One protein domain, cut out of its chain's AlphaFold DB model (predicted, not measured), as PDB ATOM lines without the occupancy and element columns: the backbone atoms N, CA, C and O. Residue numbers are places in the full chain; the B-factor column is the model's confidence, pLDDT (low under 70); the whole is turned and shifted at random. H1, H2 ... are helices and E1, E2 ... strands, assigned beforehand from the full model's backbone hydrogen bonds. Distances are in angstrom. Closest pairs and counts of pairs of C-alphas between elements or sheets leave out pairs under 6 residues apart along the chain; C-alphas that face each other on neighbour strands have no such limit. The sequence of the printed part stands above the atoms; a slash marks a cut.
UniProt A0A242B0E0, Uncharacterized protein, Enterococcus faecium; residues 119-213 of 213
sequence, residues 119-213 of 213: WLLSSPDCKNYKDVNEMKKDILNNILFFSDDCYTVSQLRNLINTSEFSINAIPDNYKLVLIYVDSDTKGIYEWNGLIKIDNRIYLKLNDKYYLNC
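AT A GLANCE: This is residues 119 to 213 of the 213 residues of an uncharacterized protein of Enterococcus faecium (UniProt A0A242B0E0). One strongly twisted sheet of six strands forms a wall, with the helix H2 packed across one face; the helix H1 stands near the strand E1 at one edge of the sheet and is not on it, only just. From edge to edge the strands' lines turn by 132 degrees. The printed part has 95 residues with two named helices and six named strands, along the chain H1 E1 H2 E2 E3 E4 E5 E6; the sheet's order is E1 E3 E4 E5 E6 E2, all antiparallel, and the class is mixed, helices and strands. The whole is compact, with a radius of gyration of the C-alphas of 13.0 A and spans of 35 by 26 by 24 A.

HOW THE PARTS SIT: Strands E3, residues 175 to 181, and E4, residues 189 to 197, are antiparallel neighbours and a hairpin, with N 177 and O 194 3.0 A apart, within hydrogen-bond range. E5, residues 200 to 204, pairs with E4 through N 202 and O 195, 2.8 A apart. E6, residues 209 to 212, pairs with E5 through N 211 and O 203, 2.8 A apart. E3, E4, E5 and E6 are a meander, each strand the antiparallel neighbour of the one before. The edge strand E2, residues 166 to 169, pairs with E6, with N 168 and O 210 2.9 A apart. The other edge strand, E1, residues 143 to 146, pairs with E3 through N 144 and O 180, 2.8 A apart. H2, residues 153 to 161, is on the sheet at a height of 8.5 A. It lies over E4, only just, with 3 of its C-alphas falling on that strand, and runs across the strands at 66 degrees to E4 on the local plane. H1, residues 132 to 141, is not on the sheet, only just, with 4 pairs of C-alphas within 10 A. H1 and H2 are close but not clearly touching, the closest C-alphas, of Leu 140 and Val 153, being 7.3 A apart; they run opposite ways at a shallow tilt of 27 degrees. In both helices every O i to N i+4 pair is within hydrogen-bond range.

IN THESE COORDINATES: H1 begins at C-alpha 132 (-37.675, 26.809, 53.692) and is 14.0 A long; H2 is 12.2 A. E4, the longest strand, is 23.4 A, E3 19.0 A and E5 12.5 A. E6 ends at C-alpha 212 (-37.517, 44.749, 41.690).

THE WHOLE: The C-alphas farthest apart, of Lys 130 and Asn 173, are 38.9 A apart. Residues 119 to 131 hold no named element. The printed part has no cut and no long link. The mean pLDDT of the printed part is 93.2, and no printed residue is under 70.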
ATOM      1  N   TRP A 119     -42.980  35.922  48.536       95.56
ATOM      2  CA  TRP A 119     -43.242  35.494  47.167       95.56
ATOM      3  C   TRP A 119     -43.612  34.009  47.094       95.56
ATOM      4  O   TRP A 119     -44.630  33.681  46.498       95.56
ATOM      5  N   LEU A 120     -42.861  33.112  47.741       94.56
ATOM      6  CA  LEU A 120     -43.165  31.675  47.757       94.56
ATOM      7  C   LEU A 120     -44.565  31.386  48.324       94.56
ATOM      8  O   LEU A 120     -45.280  30.553  47.775       94.56
ATOM      9  N   LEU A 121     -44.978  32.103  49.376       93.88
ATOM     10  CA  LEU A 121     -46.317  31.985  49.968       93.88
ATOM     11  C   LEU A 121     -47.442  32.549  49.093       93.88
ATOM     12  O   LEU A 121     -48.601  32.244  49.347       93.88
ATOM     13  N   SER A 122     -47.129  33.335  48.057       92.62
ATOM     14  CA  SER A 122     -48.134  33.750  47.068       92.62
ATOM     15  C   SER A 122     -48.564  32.603  46.143       92.62
ATOM     16  O   SER A 122     -49.511  32.764  45.369       92.62
ATOM     17  N   SER A 123     -47.868  31.457  46.189       92.31
ATOM     18  CA  SER A 123     -48.286  30.258  45.470       92.31
ATOM     19  C   SER A 123     -49.620  29.738  46.025       92.31
ATOM     20  O   SER A 123     -49.737  29.534  47.233       92.31
ATOM     21  N   PRO A 124     -50.630  29.467  45.174       88.94
ATOM     22  CA  PRO A 124     -51.943  29.001  45.618       88.94
ATOM     23  C   PRO A 124     -51.956  27.674  46.380       88.94
ATOM     24  O   PRO A 124     -52.974  27.336  46.994       88.94
ATOM     25  N   ASP A 125     -50.907  26.863  46.276       87.19
ATOM     26  CA  ASP A 125     -50.823  25.570  46.945       87.19
ATOM     27  C   ASP A 125     -49.804  25.603  48.085       87.19
ATOM     28  O   ASP A 125     -48.595  25.616  47.859       87.19
ATOM     29  N   CYS A 126     -50.313  25.596  49.319       80.38
ATOM     30  CA  CYS A 126     -49.506  25.502  50.530       80.38
ATOM     31  C   CYS A 126     -49.572  24.084  51.101       80.38
ATOM     32  O   CYS A 126     -50.653  23.519  51.302       80.38
ATOM     33  N   LYS A 127     -48.405  23.534  51.432       89.38
ATOM     34  CA  LYS A 127     -48.238  22.240  52.097       89.38
ATOM     35  C   LYS A 127     -47.468  22.427  53.401       89.38
ATOM     36  O   LYS A 127     -46.990  23.515  53.711       89.38
ATOM     37  N   ASN A 128     -47.383  21.353  54.179       92.31
ATOM     38  CA  ASN A 128     -46.481  21.330  55.320       92.31
ATOM     39  C   ASN A 128     -45.066  21.048  54.823       92.31
ATOM     40  O   ASN A 128     -44.863  20.062  54.117       92.31
ATOM     41  N   TYR A 129     -44.113  21.872  55.238       93.44
ATOM     42  CA  TYR A 129     -42.702  21.723  54.898       93.44
ATOM     43  C   TYR A 129     -41.866  21.569  56.171       93.44
ATOM     44  O   TYR A 129     -42.205  22.089  57.232       93.44
ATOM     45  N   LYS A 130     -40.753  20.847  56.083       93.94
ATOM     46  CA  LYS A 130     -39.768  20.719  57.160       93.94
ATOM     47  C   LYS A 130     -38.975  22.008  57.338       93.94
ATOM     48  O   LYS A 130     -38.654  22.383  58.462       93.94
ATOM     49  N   ASP A 131     -38.618  22.647  56.228       94.44
ATOM     50  CA  ASP A 131     -37.836  23.878  56.196       94.44
ATOM     51  C   ASP A 131     -38.045  24.661  54.885       94.44
ATOM     52  O   ASP A 131     -38.626  24.173  53.914       94.44
ATOM     53  N   VAL A 132     -37.553  25.905  54.853       92.50
ATOM     54  CA  VAL A 132     -37.675  26.809  53.692       92.50
ATOM     55  C   VAL A 132     -36.966  26.252  52.448       92.50
ATOM     56  O   VAL A 132     -37.380  26.524  51.321       92.50
ATOM     57  N   ASN A 133     -35.892  25.471  52.617       93.75
ATOM     58  CA  ASN A 133     -35.163  24.912  51.478       93.75
ATOM     59  C   ASN A 133     -35.970  23.810  50.795       93.75
ATOM     60  O   ASN A 133     -35.920  23.706  49.570       93.75
ATOM     61  N   GLU A 134     -36.689  22.998  51.567       94.44
ATOM     62  CA  GLU A 134     -37.645  22.031  51.039       94.44
ATOM     63  C   GLU A 134     -38.755  22.737  50.258       94.44
ATOM     64  O   GLU A 134     -38.915  22.438  49.078       94.44
ATOM     65  N   MET A 135     -39.418  23.739  50.852       93.62
ATOM     66  CA  MET A 135     -40.464  24.532  50.183       93.62
ATOM     67  C   MET A 135     -39.977  25.114  48.850       93.62
ATOM     68  O   MET A 135     -40.614  24.958  47.809       93.62
ATOM     69  N   LYS A 136     -38.800  25.754  48.854       93.19
ATOM     70  CA  LYS A 136     -38.210  26.343  47.647       93.19
ATOM     71  C   LYS A 136     -37.890  25.284  46.588       93.19
ATOM     72  O   LYS A 136     -38.076  25.543  45.402       93.19
ATOM     73  N   LYS A 137     -37.366  24.117  46.981       93.50
ATOM     74  CA  LYS A 137     -37.050  23.028  46.041       93.50
ATOM     75  C   LYS A 137     -38.309  22.425  45.440       93.50
ATOM     76  O   LYS A 137     -38.324  22.228  44.233       93.50
ATOM     77  N   ASP A 138     -39.312  22.158  46.266       92.81
ATOM     78  CA  ASP A 138     -40.604  21.614  45.852       92.81
ATOM     79  C   ASP A 138     -41.235  22.508  44.778       92.81
ATOM     80  O   ASP A 138     -41.377  22.092  43.629       92.81
ATOM     81  N   ILE A 139     -41.451  23.788  45.099       92.38
ATOM     82  CA  ILE A 139     -42.051  24.749  44.167       92.38
ATOM     83  C   ILE A 139     -41.233  24.850  42.874       92.38
ATOM     84  O   ILE A 139     -41.785  24.707  41.790       92.38
ATOM     85  N   LEU A 140     -39.914  25.071  42.957       94.50
ATOM     86  CA  LEU A 140     -39.090  25.327  41.767       94.50
ATOM     87  C   LEU A 140     -38.832  24.094  40.896       94.50
ATOM     88  O   LEU A 140     -38.486  24.259  39.726       94.50
ATOM     89  N   ASN A 141     -38.896  22.884  41.454       95.00
ATOM     90  CA  ASN A 141     -38.704  21.654  40.685       95.00
ATOM     91  C   ASN A 141     -39.997  21.199  40.006       95.00
ATOM     92  O   ASN A 141     -39.916  20.525  38.983       95.00
ATOM     93  N   ASN A 142     -41.152  21.597  40.540       95.81
ATOM     94  CA  ASN A 142     -42.456  21.234  39.998       95.81
ATOM     95  C   ASN A 142     -43.023  22.271  39.011       95.81
ATOM     96  O   ASN A 142     -44.150  22.127  38.544       95.81
ATOM     97  N   ILE A 143     -42.264  23.316  38.660       97.00
ATOM     98  CA  ILE A 143     -42.640  24.224  37.568       97.00
ATOM     99  C   ILE A 143     -42.579  23.460  36.243       97.00
ATOM    100  O   ILE A 143     -41.516  22.982  35.847       97.00
ATOM    101  N   LEU A 144     -43.705  23.412  35.537       96.12
ATOM    102  CA  LEU A 144     -43.830  22.778  34.229       96.12
ATOM    103  C   LEU A 144     -43.447  23.745  33.106       96.12
ATOM    104  O   LEU A 144     -42.588  23.436  32.282       96.12
ATOM    105  N   PHE A 145     -44.081  24.918  33.069       95.81
ATOM    106  CA  PHE A 145     -43.832  25.955  32.067       95.81
ATOM    107  C   PHE A 145     -44.365  27.319  32.527       95.81
ATOM    108  O   PHE A 145     -45.040  27.440  33.552       95.81
ATOM    109  N   PHE A 146     -44.045  28.358  31.758       98.00
ATOM    110  CA  PHE A 146     -44.525  29.722  31.953       98.00
ATOM    111  C   PHE A 146     -45.425  30.107  30.783       98.00
ATOM    112  O   PHE A 146     -45.216  29.643  29.670       98.00
ATOM    113  N   SER A 147     -46.385  31.002  31.009       97.38
ATOM    114  CA  SER A 147     -47.160  31.599  29.901       97.38
ATOM    115  C   SER A 147     -46.326  32.477  28.949       97.38
ATOM    116  O   SER A 147     -46.785  32.802  27.858       97.38
ATOM    117  N   ASP A 148     -45.118  32.888  29.358       95.44
ATOM    118  CA  ASP A 148     -44.122  33.504  28.476       95.44
ATOM    119  C   ASP A 148     -43.132  32.416  28.040       95.44
ATOM    120  O   ASP A 148     -42.242  32.044  28.806       95.44
ATOM    121  N   ASP A 149     -43.292  31.913  26.812       91.25
ATOM    122  CA  ASP A 149     -42.499  30.802  26.258       91.25
ATOM    123  C   ASP A 149     -40.987  31.090  26.188       91.25
ATOM    124  O   ASP A 149     -40.177  30.174  26.035       91.25
ATOM    125  N   CYS A 150     -40.574  32.358  26.282       91.38
ATOM    126  CA  CYS A 150     -39.162  32.740  26.311       91.38
ATOM    127  C   CYS A 150     -38.559  32.712  27.724       91.38
ATOM    128  O   CYS A 150     -37.343  32.881  27.860       91.38
ATOM    129  N   TYR A 151     -39.376  32.544  28.768       95.81
ATOM    130  CA  TYR A 151     -38.922  32.520  30.151       95.81
ATOM    131  C   TYR A 151     -38.709  31.092  30.658       95.81
ATOM    132  O   TYR A 151     -39.469  30.173  30.370       95.81
ATOM    133  N   THR A 152     -37.646  30.896  31.433       95.75
ATOM    134  CA  THR A 152     -37.186  29.579  31.878       95.75
ATOM    135  C   THR A 152     -37.012  29.527  33.388       95.75
ATOM    136  O   THR A 152     -36.733  30.530  34.050       95.75
ATOM    137  N   VAL A 153     -37.063  28.314  33.945       95.75
ATOM    138  CA  VAL A 153     -36.817  28.086  35.378       95.75
ATOM    139  C   VAL A 153     -35.409  28.550  35.775       95.75
ATOM    140  O   VAL A 153     -35.209  29.045  36.883       95.75
ATOM    141  N   SER A 154     -34.429  28.452  34.874       95.19
ATOM    142  CA  SER A 154     -33.071  28.960  35.106       95.19
ATOM    143  C   SER A 154     -33.046  30.482  35.277       95.19
ATOM    144  O   SER A 154     -32.377  30.981  36.179       95.19
ATOM    145  N   GLN A 155     -33.807  31.225  34.465       95.75
ATOM    146  CA  GLN A 155     -33.931  32.680  34.616       95.75
ATOM    147  C   GLN A 155     -34.640  33.050  35.923       95.75
ATOM    148  O   GLN A 155     -34.182  33.958  36.611       95.75
ATOM    149  N   LEU A 156     -35.678  32.306  36.314       96.31
ATOM    150  CA  LEU A 156     -36.339  32.486  37.610       96.31
ATOM    151  C   LEU A 156     -35.384  32.234  38.785       96.31
ATOM    152  O   LEU A 156     -35.336  33.010  39.737       96.31
ATOM    153  N   ARG A 157     -34.581  31.164  38.717       95.25
ATOM    154  CA  ARG A 157     -33.561  30.866  39.735       95.25
ATOM    155  C   ARG A 157     -32.537  31.990  39.839       95.25
ATOM    156  O   ARG A 157     -32.158  32.337  40.954       95.25
ATOM    157  N   ASN A 158     -32.117  32.562  38.712       93.81
ATOM    158  CA  ASN A 158     -31.214  33.709  38.704       93.81
ATOM    159  C   ASN A 158     -31.867  34.937  39.350       93.81
ATOM    160  O   ASN A 158     -31.253  35.529  40.229       93.81
ATOM    161  N   LEU A 159     -33.123  35.240  39.001       94.00
ATOM    162  CA  LEU A 159     -33.893  36.358  39.557       94.00
ATOM    163  C   LEU A 159     -34.031  36.265  41.087       94.00
ATOM    164  O   LEU A 159     -33.738  37.210  41.808       94.00
ATOM    165  N   ILE A 160     -34.393  35.090  41.611       93.44
ATOM    166  CA  ILE A 160     -34.501  34.845  43.064       93.44
ATOM    167  C   ILE A 160     -33.134  34.962  43.765       93.44
ATOM    168  O   ILE A 160     -33.048  35.193  44.976       93.44
ATOM    169  N   ASN A 161     -32.042  34.762  43.027       90.69
ATOM    170  CA  ASN A 161     -30.694  34.766  43.569       90.69
ATOM    171  C   ASN A 161     -29.983  36.125  43.464       90.69
ATOM    172  O   ASN A 161     -28.917  36.230  44.072       90.69
ATOM    173  N   THR A 162     -30.561  37.160  42.837       88.50
ATOM    174  CA  THR A 162     -29.962  38.509  42.798       88.50
ATOM    175  C   THR A 162     -29.681  39.067  44.201       88.50
ATOM    176  O   THR A 162     -30.264  38.625  45.195       88.50
ATOM    177  N   SER A 163     -28.727  39.989  44.328       78.25
ATOM    178  CA  SER A 163     -28.311  40.569  45.609       78.25
ATOM    179  C   SER A 163     -29.302  41.578  46.184       78.25
ATOM    180  O   SER A 163     -29.418  41.664  47.403       78.25
ATOM    181  N   GLU A 164     -30.010  42.315  45.332       82.75
ATOM    182  CA  GLU A 164     -30.818  43.465  45.734       82.75
ATOM    183  C   GLU A 164     -32.290  43.223  45.431       82.75
ATOM    184  O   GLU A 164     -32.637  42.698  44.377       82.75
ATOM    185  N   PHE A 165     -33.142  43.594  46.384       88.06
ATOM    186  CA  PHE A 165     -34.588  43.522  46.264       88.06
ATOM    187  C   PHE A 165     -35.193  44.809  46.814       88.06
ATOM    188  O   PHE A 165     -34.789  45.270  47.877       88.06
ATOM    189  N   SER A 166     -36.194  45.350  46.127       91.38
ATOM    190  CA  SER A 166     -37.029  46.443  46.644       91.38
ATOM    191  C   SER A 166     -38.497  46.208  46.311       91.38
ATOM    192  O   SER A 166     -38.831  45.624  45.273       91.38
ATOM    193  N   ILE A 167     -39.386  46.660  47.195       95.19
ATOM    194  CA  ILE A 167     -40.833  46.578  46.989       95.19
ATOM    195  C   ILE A 167     -41.275  47.790  46.170       95.19
ATOM    196  O   ILE A 167     -41.057  48.928  46.568       95.19
ATOM    197  N   ASN A 168     -41.924  47.545  45.036       94.44
ATOM    198  CA  ASN A 168     -42.363  48.590  44.116       94.44
ATOM    199  C   ASN A 168     -43.847  48.429  43.790       94.44
ATOM    200  O   ASN A 168     -44.359  47.310  43.723       94.44
ATOM    201  N   ALA A 169     -44.545  49.547  43.585       93.94
ATOM    202  CA  ALA A 169     -45.933  49.532  43.136       93.94
ATOM    203  C   ALA A 169     -46.019  49.058  41.678       93.94
ATOM    204  O   ALA A 169     -45.222  49.476  40.839       93.94
ATOM    205  N   ILE A 170     -46.989  48.199  41.372       94.88
ATOM    206  CA  ILE A 170     -47.237  47.725  40.008       94.88
ATOM    207  C   ILE A 170     -47.733  48.908  39.156       94.88
ATOM    208  O   ILE A 170     -48.694  49.568  39.554       94.88
ATOM    209  N   PRO A 171     -47.100  49.195  38.001       94.56
ATOM    210  CA  PRO A 171     -47.567  50.237  37.092       94.56
ATOM    211  C   PRO A 171     -48.841  49.800  36.362       94.56
ATOM    212  O   PRO A 171     -49.089  48.609  36.207       94.56
ATOM    213  N   ASP A 172     -49.603  50.749  35.814       91.69
ATOM    214  CA  ASP A 172     -50.852  50.447  35.093       91.69
ATOM    215  C   ASP A 172     -50.646  49.541  33.864       91.69
ATOM    216  O   ASP A 172     -51.523  48.757  33.503       91.69
ATOM    217  N   ASN A 173     -49.483  49.637  33.209       92.75
ATOM    218  CA  ASN A 173     -49.145  48.836  32.036       92.75
ATOM    219  C   ASN A 173     -48.183  47.703  32.409       92.75
ATOM    220  O   ASN A 173     -46.962  47.868  32.399       92.75
ATOM    221  N   TYR A 174     -48.747  46.541  32.718       95.94
ATOM    222  CA  TYR A 174     -48.006  45.312  32.976       95.94
ATOM    223  C   TYR A 174     -48.717  44.117  32.340       95.94
ATOM    224  O   TYR A 174     -49.905  44.167  32.016       95.94
ATOM    225  N   LYS A 175     -47.988  43.015  32.170       96.19
ATOM    226  CA  LYS A 175     -48.558  41.721  31.777       96.19
ATOM    227  C   LYS A 175     -48.348  40.714  32.893       96.19
ATOM    228  O   LYS A 175     -47.282  40.681  33.502       96.19
ATOM    229  N   LEU A 176     -49.347  39.879  33.149       96.62
ATOM    230  CA  LEU A 176     -49.180  38.725  34.026       96.62
ATOM    231  C   LEU A 176     -48.382  37.646  33.296       96.62
ATOM    232  O   LEU A 176     -48.625  37.390  32.117       96.62
ATOM    233  N   VAL A 177     -47.449  37.020  34.007       97.19
ATOM    234  CA  VAL A 177     -46.782  35.799  33.558       97.19
ATOM    235  C   VAL A 177     -47.178  34.692  34.530       97.19
ATOM    236  O   VAL A 177     -46.753  34.667  35.683       97.19
ATOM    237  N   LEU A 178     -48.042  33.794  34.066       97.38
ATOM    238  CA  LEU A 178     -48.483  32.622  34.816       97.38
ATOM    239  C   LEU A 178     -47.355  31.597  34.904       97.38
ATOM    240  O   LEU A 178     -46.667  31.344  33.908       97.38
ATOM    241  N   ILE A 179     -47.200  31.001  36.082       97.81
ATOM    242  CA  ILE A 179     -46.379  29.818  36.323       97.81
ATOM    243  C   ILE A 179     -47.330  28.624  36.414       97.81
ATOM    244  O   ILE A 179     -48.243  28.631  37.238       97.81
ATOM    245  N   TYR A 180     -47.112  27.606  35.591       96.94
ATOM    246  CA  TYR A 180     -47.842  26.345  35.672       96.94
ATOM    247  C   TYR A 180     -47.036  25.376  36.526       96.94
ATOM    248  O   TYR A 180     -45.896  25.052  36.185       96.94
ATOM    249  N   VAL A 181     -47.610  24.946  37.646       96.44
ATOM    250  CA  VAL A 181     -46.923  24.124  38.648       96.44
ATOM    251  C   VAL A 181     -47.688  22.823  38.840       96.44
ATOM    252  O   VAL A 181     -48.912  22.839  38.961       96.44
ATOM    253  N   ASP A 182     -46.969  21.704  38.862       95.44
ATOM    254  CA  ASP A 182     -47.525  20.408  39.238       95.44
ATOM    255  C   ASP A 182     -47.574  20.269  40.762       95.44
ATOM    256  O   ASP A 182     -46.642  20.646  41.476       95.44
ATOM    257  N   SER A 183     -48.665  19.731  41.287       90.31
ATOM    258  CA  SER A 183     -48.777  19.442  42.709       90.31
ATOM    259  C   SER A 183     -49.503  18.140  42.963       90.31
ATOM    260  O   SER A 183     -50.619  17.923  42.496       90.31
ATOM    261  N   ASP A 184     -48.924  17.340  43.856       85.19
ATOM    262  CA  ASP A 184     -49.537  16.110  44.355       85.19
ATOM    263  C   ASP A 184     -50.932  16.315  44.978       85.19
ATOM    264  O   ASP A 184     -51.709  15.366  45.059       85.19
ATOM    265  N   THR A 185     -51.261  17.524  45.457       82.44
ATOM    266  CA  THR A 185     -52.537  17.812  46.143       82.44
ATOM    267  C   THR A 185     -53.601  18.402  45.226       82.44
ATOM    268  O   THR A 185     -54.784  18.128  45.432       82.44
ATOM    269  N   LYS A 186     -53.217  19.224  44.244       81.31
ATOM    270  CA  LYS A 186     -54.154  19.965  43.377       81.31
ATOM    271  C   LYS A 186     -54.090  19.569  41.901       81.31
ATOM    272  O   LYS A 186     -54.899  20.063  41.119       81.31
ATOM    273  N   GLY A 187     -53.168  18.685  41.522       89.44
ATOM    274  CA  GLY A 187     -52.764  18.537  40.129       89.44
ATOM    275  C   GLY A 187     -52.096  19.818  39.629       89.44
ATOM    276  O   GLY A 187     -51.517  20.577  40.408       89.44
ATOM    277  N   ILE A 188     -52.210  20.078  38.328       94.75
ATOM    278  CA  ILE A 188     -51.636  21.273  37.706       94.75
ATOM    279  C   ILE A 188     -52.462  22.504  38.087       94.75
ATOM    280  O   ILE A 188     -53.672  22.536  37.856       94.75
ATOM    281  N   TYR A 189     -51.804  23.536  38.617       95.06
ATOM    282  CA  TYR A 189     -52.429  24.822  38.924       95.06
ATOM    283  C   TYR A 189     -51.664  26.001  38.320       95.06
ATOM    284  O   TYR A 189     -50.470  25.922  38.018       95.06
ATOM    285  N   GLU A 190     -52.384  27.109  38.155       96.19
ATOM    286  CA  GLU A 190     -51.839  28.386  37.703       96.19
ATOM    287  C   GLU A 190     -51.445  29.242  38.905       96.19
ATOM    288  O   GLU A 190     -52.227  29.425  39.841       96.19
ATOM    289  N   TRP A 191     -50.241  29.800  38.866       95.88
ATOM    290  CA  TRP A 191     -49.750  30.740  39.861       95.88
ATOM    291  C   TRP A 191     -49.394  32.077  39.213       95.88
ATOM    292  O   TRP A 191     -48.484  32.180  38.387       95.88
ATOM    293  N   ASN A 192     -50.083  33.131  39.655       95.44
ATOM    294  CA  ASN A 192     -49.845  34.522  39.262       95.44
ATOM    295  C   ASN A 192     -48.617  35.104  39.988       95.44
ATOM    296  O   ASN A 192     -48.709  36.152  40.625       95.44
ATOM    297  N   GLY A 193     -47.485  34.402  39.941       95.31
ATOM    298  CA  GLY A 193     -46.280  34.745  40.697       95.31
ATOM    299  C   GLY A 193     -45.368  35.755  40.007       95.31
ATOM    300  O   GLY A 193     -44.416  36.226  40.625       95.31
ATOM    301  N   LEU A 194     -45.612  36.094  38.738       97.50
ATOM    302  CA  LEU A 194     -44.722  36.945  37.950       97.50
ATOM    303  C   LEU A 194     -45.494  38.028  37.197       97.50
ATOM    304  O   LEU A 194     -46.622  37.825  36.739       97.50
ATOM    305  N   ILE A 195     -44.841  39.172  37.020       97.31
ATOM    306  CA  ILE A 195     -45.279  40.215  36.091       97.31
ATOM    307  C   ILE A 195     -44.178  40.535  35.093       97.31
ATOM    308  O   ILE A 195     -42.994  40.382  35.384       97.31
ATOM    309  N   LYS A 196     -44.578  41.040  33.932       96.38
ATOM    310  CA  LYS A 196     -43.701  41.593  32.913       96.38
ATOM    311  C   LYS A 196     -44.011  43.071  32.735       96.38
ATOM    312  O   LYS A 196     -45.138  43.431  32.391       96.38
ATOM    313  N   ILE A 197     -43.006  43.904  32.970       95.56
ATOM    314  CA  ILE A 197     -43.042  45.343  32.712       95.56
ATOM    315  C   ILE A 197     -42.023  45.585  31.602       95.56
ATOM    316  O   ILE A 197     -40.862  45.180  31.709       95.56
ATOM    317  N   ASP A 198     -42.487  46.158  30.493       90.81
ATOM    318  CA  ASP A 198     -41.737  46.242  29.240       90.81
ATOM    319  C   ASP A 198     -41.198  44.862  28.800       90.81
ATOM    320  O   ASP A 198     -41.966  43.957  28.461       90.81
ATOM    321  N   ASN A 199     -39.876  44.678  28.838       90.19
ATOM    322  CA  ASN A 199     -39.181  43.445  28.456       90.19
ATOM    323  C   ASN A 199     -38.508  42.735  29.642       90.19
ATOM    324  O   ASN A 199     -37.637  41.889  29.433       90.19
ATOM    325  N   ARG A 200     -38.879  43.071  30.882       93.62
ATOM    326  CA  ARG A 200     -38.305  42.475  32.096       93.62
ATOM    327  C   ARG A 200     -39.382  41.801  32.933       93.62
ATOM    328  O   ARG A 200     -40.503  42.295  33.019       93.62
ATOM    329  N   ILE A 201     -39.024  40.661  33.520       95.75
ATOM    330  CA  ILE A 201     -39.902  39.858  34.373       95.75
ATOM    331  C   ILE A 201     -39.481  40.033  35.828       95.75
ATOM    332  O   ILE A 201     -38.292  39.992  36.139       95.75
ATOM    333  N   TYR A 202     -40.474  40.199  36.694       96.88
ATOM    334  CA  TYR A 202     -40.329  40.487  38.114       96.88
ATOM    335  C   TYR A 202     -41.212  39.565  38.957       96.88
ATOM    336  O   TYR A 202     -42.210  39.031  38.465       96.88
ATOM    337  N   LEU A 203     -40.875  39.414  40.240       97.31
ATOM    338  CA  LEU A 203     -41.669  38.631  41.188       97.31
ATOM    339  C   LEU A 203     -42.879  39.446  41.665       97.31
ATOM    340  O   LEU A 203     -42.717  40.545  42.192       97.31
ATOM    341  N   LYS A 204     -44.094  38.922  41.503       96.31
ATOM    342  CA  LYS A 204     -45.334  39.553  41.978       96.31
ATOM    343  C   LYS A 204     -45.579  39.181  43.441       96.31
ATOM    344  O   LYS A 204     -45.625  37.998  43.750       96.31
ATOM    345  N   LEU A 205     -45.773  40.160  44.329       93.19
ATOM    346  CA  LEU A 205     -46.167  39.885  45.718       93.19
ATOM    347  C   LEU A 205     -47.684  39.759  45.846       93.19
ATOM    348  O   LEU A 205     -48.195  38.783  46.375       93.19
ATOM    349  N   ASN A 206     -48.409  40.765  45.364       90.38
ATOM    350  CA  ASN A 206     -49.868  40.814  45.363       90.38
ATOM    351  C   ASN A 206     -50.336  41.671  44.177       90.38
ATOM    352  O   ASN A 206     -49.572  41.910  43.244       90.38
ATOM    353  N   ASP A 207     -51.590  42.107  44.163       89.50
ATOM    354  CA  ASP A 207     -52.137  42.893  43.046       89.50
ATOM    355  C   ASP A 207     -51.658  44.350  43.007       89.50
ATOM    356  O   ASP A 207     -51.920  45.050  42.035       89.50
ATOM    357  N   LYS A 208     -50.945  44.813  44.039       90.81
ATOM    358  CA  LYS A 208     -50.430  46.185  44.131       90.81
ATOM    359  C   LYS A 208     -48.910  46.270  44.043       90.81
ATOM    360  O   LYS A 208     -48.409  47.317  43.650       90.81
ATOM    361  N   TYR A 209     -48.186  45.217  44.419       94.50
ATOM    362  CA  TYR A 209     -46.736  45.278  44.590       94.50
ATOM    363  C   TYR A 209     -45.993  44.135  43.903       94.50
ATOM    364  O   TYR A 209     -46.447  42.986  43.870       94.50
ATOM    365  N   TYR A 210     -44.798  44.460  43.426       95.94
ATOM    366  CA  TYR A 210     -43.820  43.527  42.887       95.94
ATOM    367  C   TYR A 210     -42.441  43.773  43.501       95.94
ATOM    368  O   TYR A 210     -42.193  44.806  44.127       95.94
ATOM    369  N   LEU A 211     -41.541  42.812  43.320       95.50
ATOM    370  CA  LEU A 211     -40.148  42.910  43.726       95.50
ATOM    371  C   LEU A 211     -39.284  43.292  42.527       95.50
ATOM    372  O   LEU A 211     -39.230  42.560  41.535       95.50
ATOM    373  N   ASN A 212     -38.586  44.418  42.624       88.88
ATOM    374  CA  ASN A 212     -37.517  44.749  41.690       88.88
ATOM    375  C   ASN A 212     -36.260  44.000  42.143       88.88
ATOM    376  O   ASN A 212     -35.812  44.222  43.269       88.88
ATOM    377  N   CYS A 213     -35.779  43.087  41.298       84.38
ATOM    378  CA  CYS A 213     -34.689  42.147  41.570       84.38
ATOM    379  C   CYS A 213     -33.671  42.154  40.425       84.38
ATOM    380  O   CYS A 213     -33.957  42.760  39.366       84.38
TER     381      CYS A 213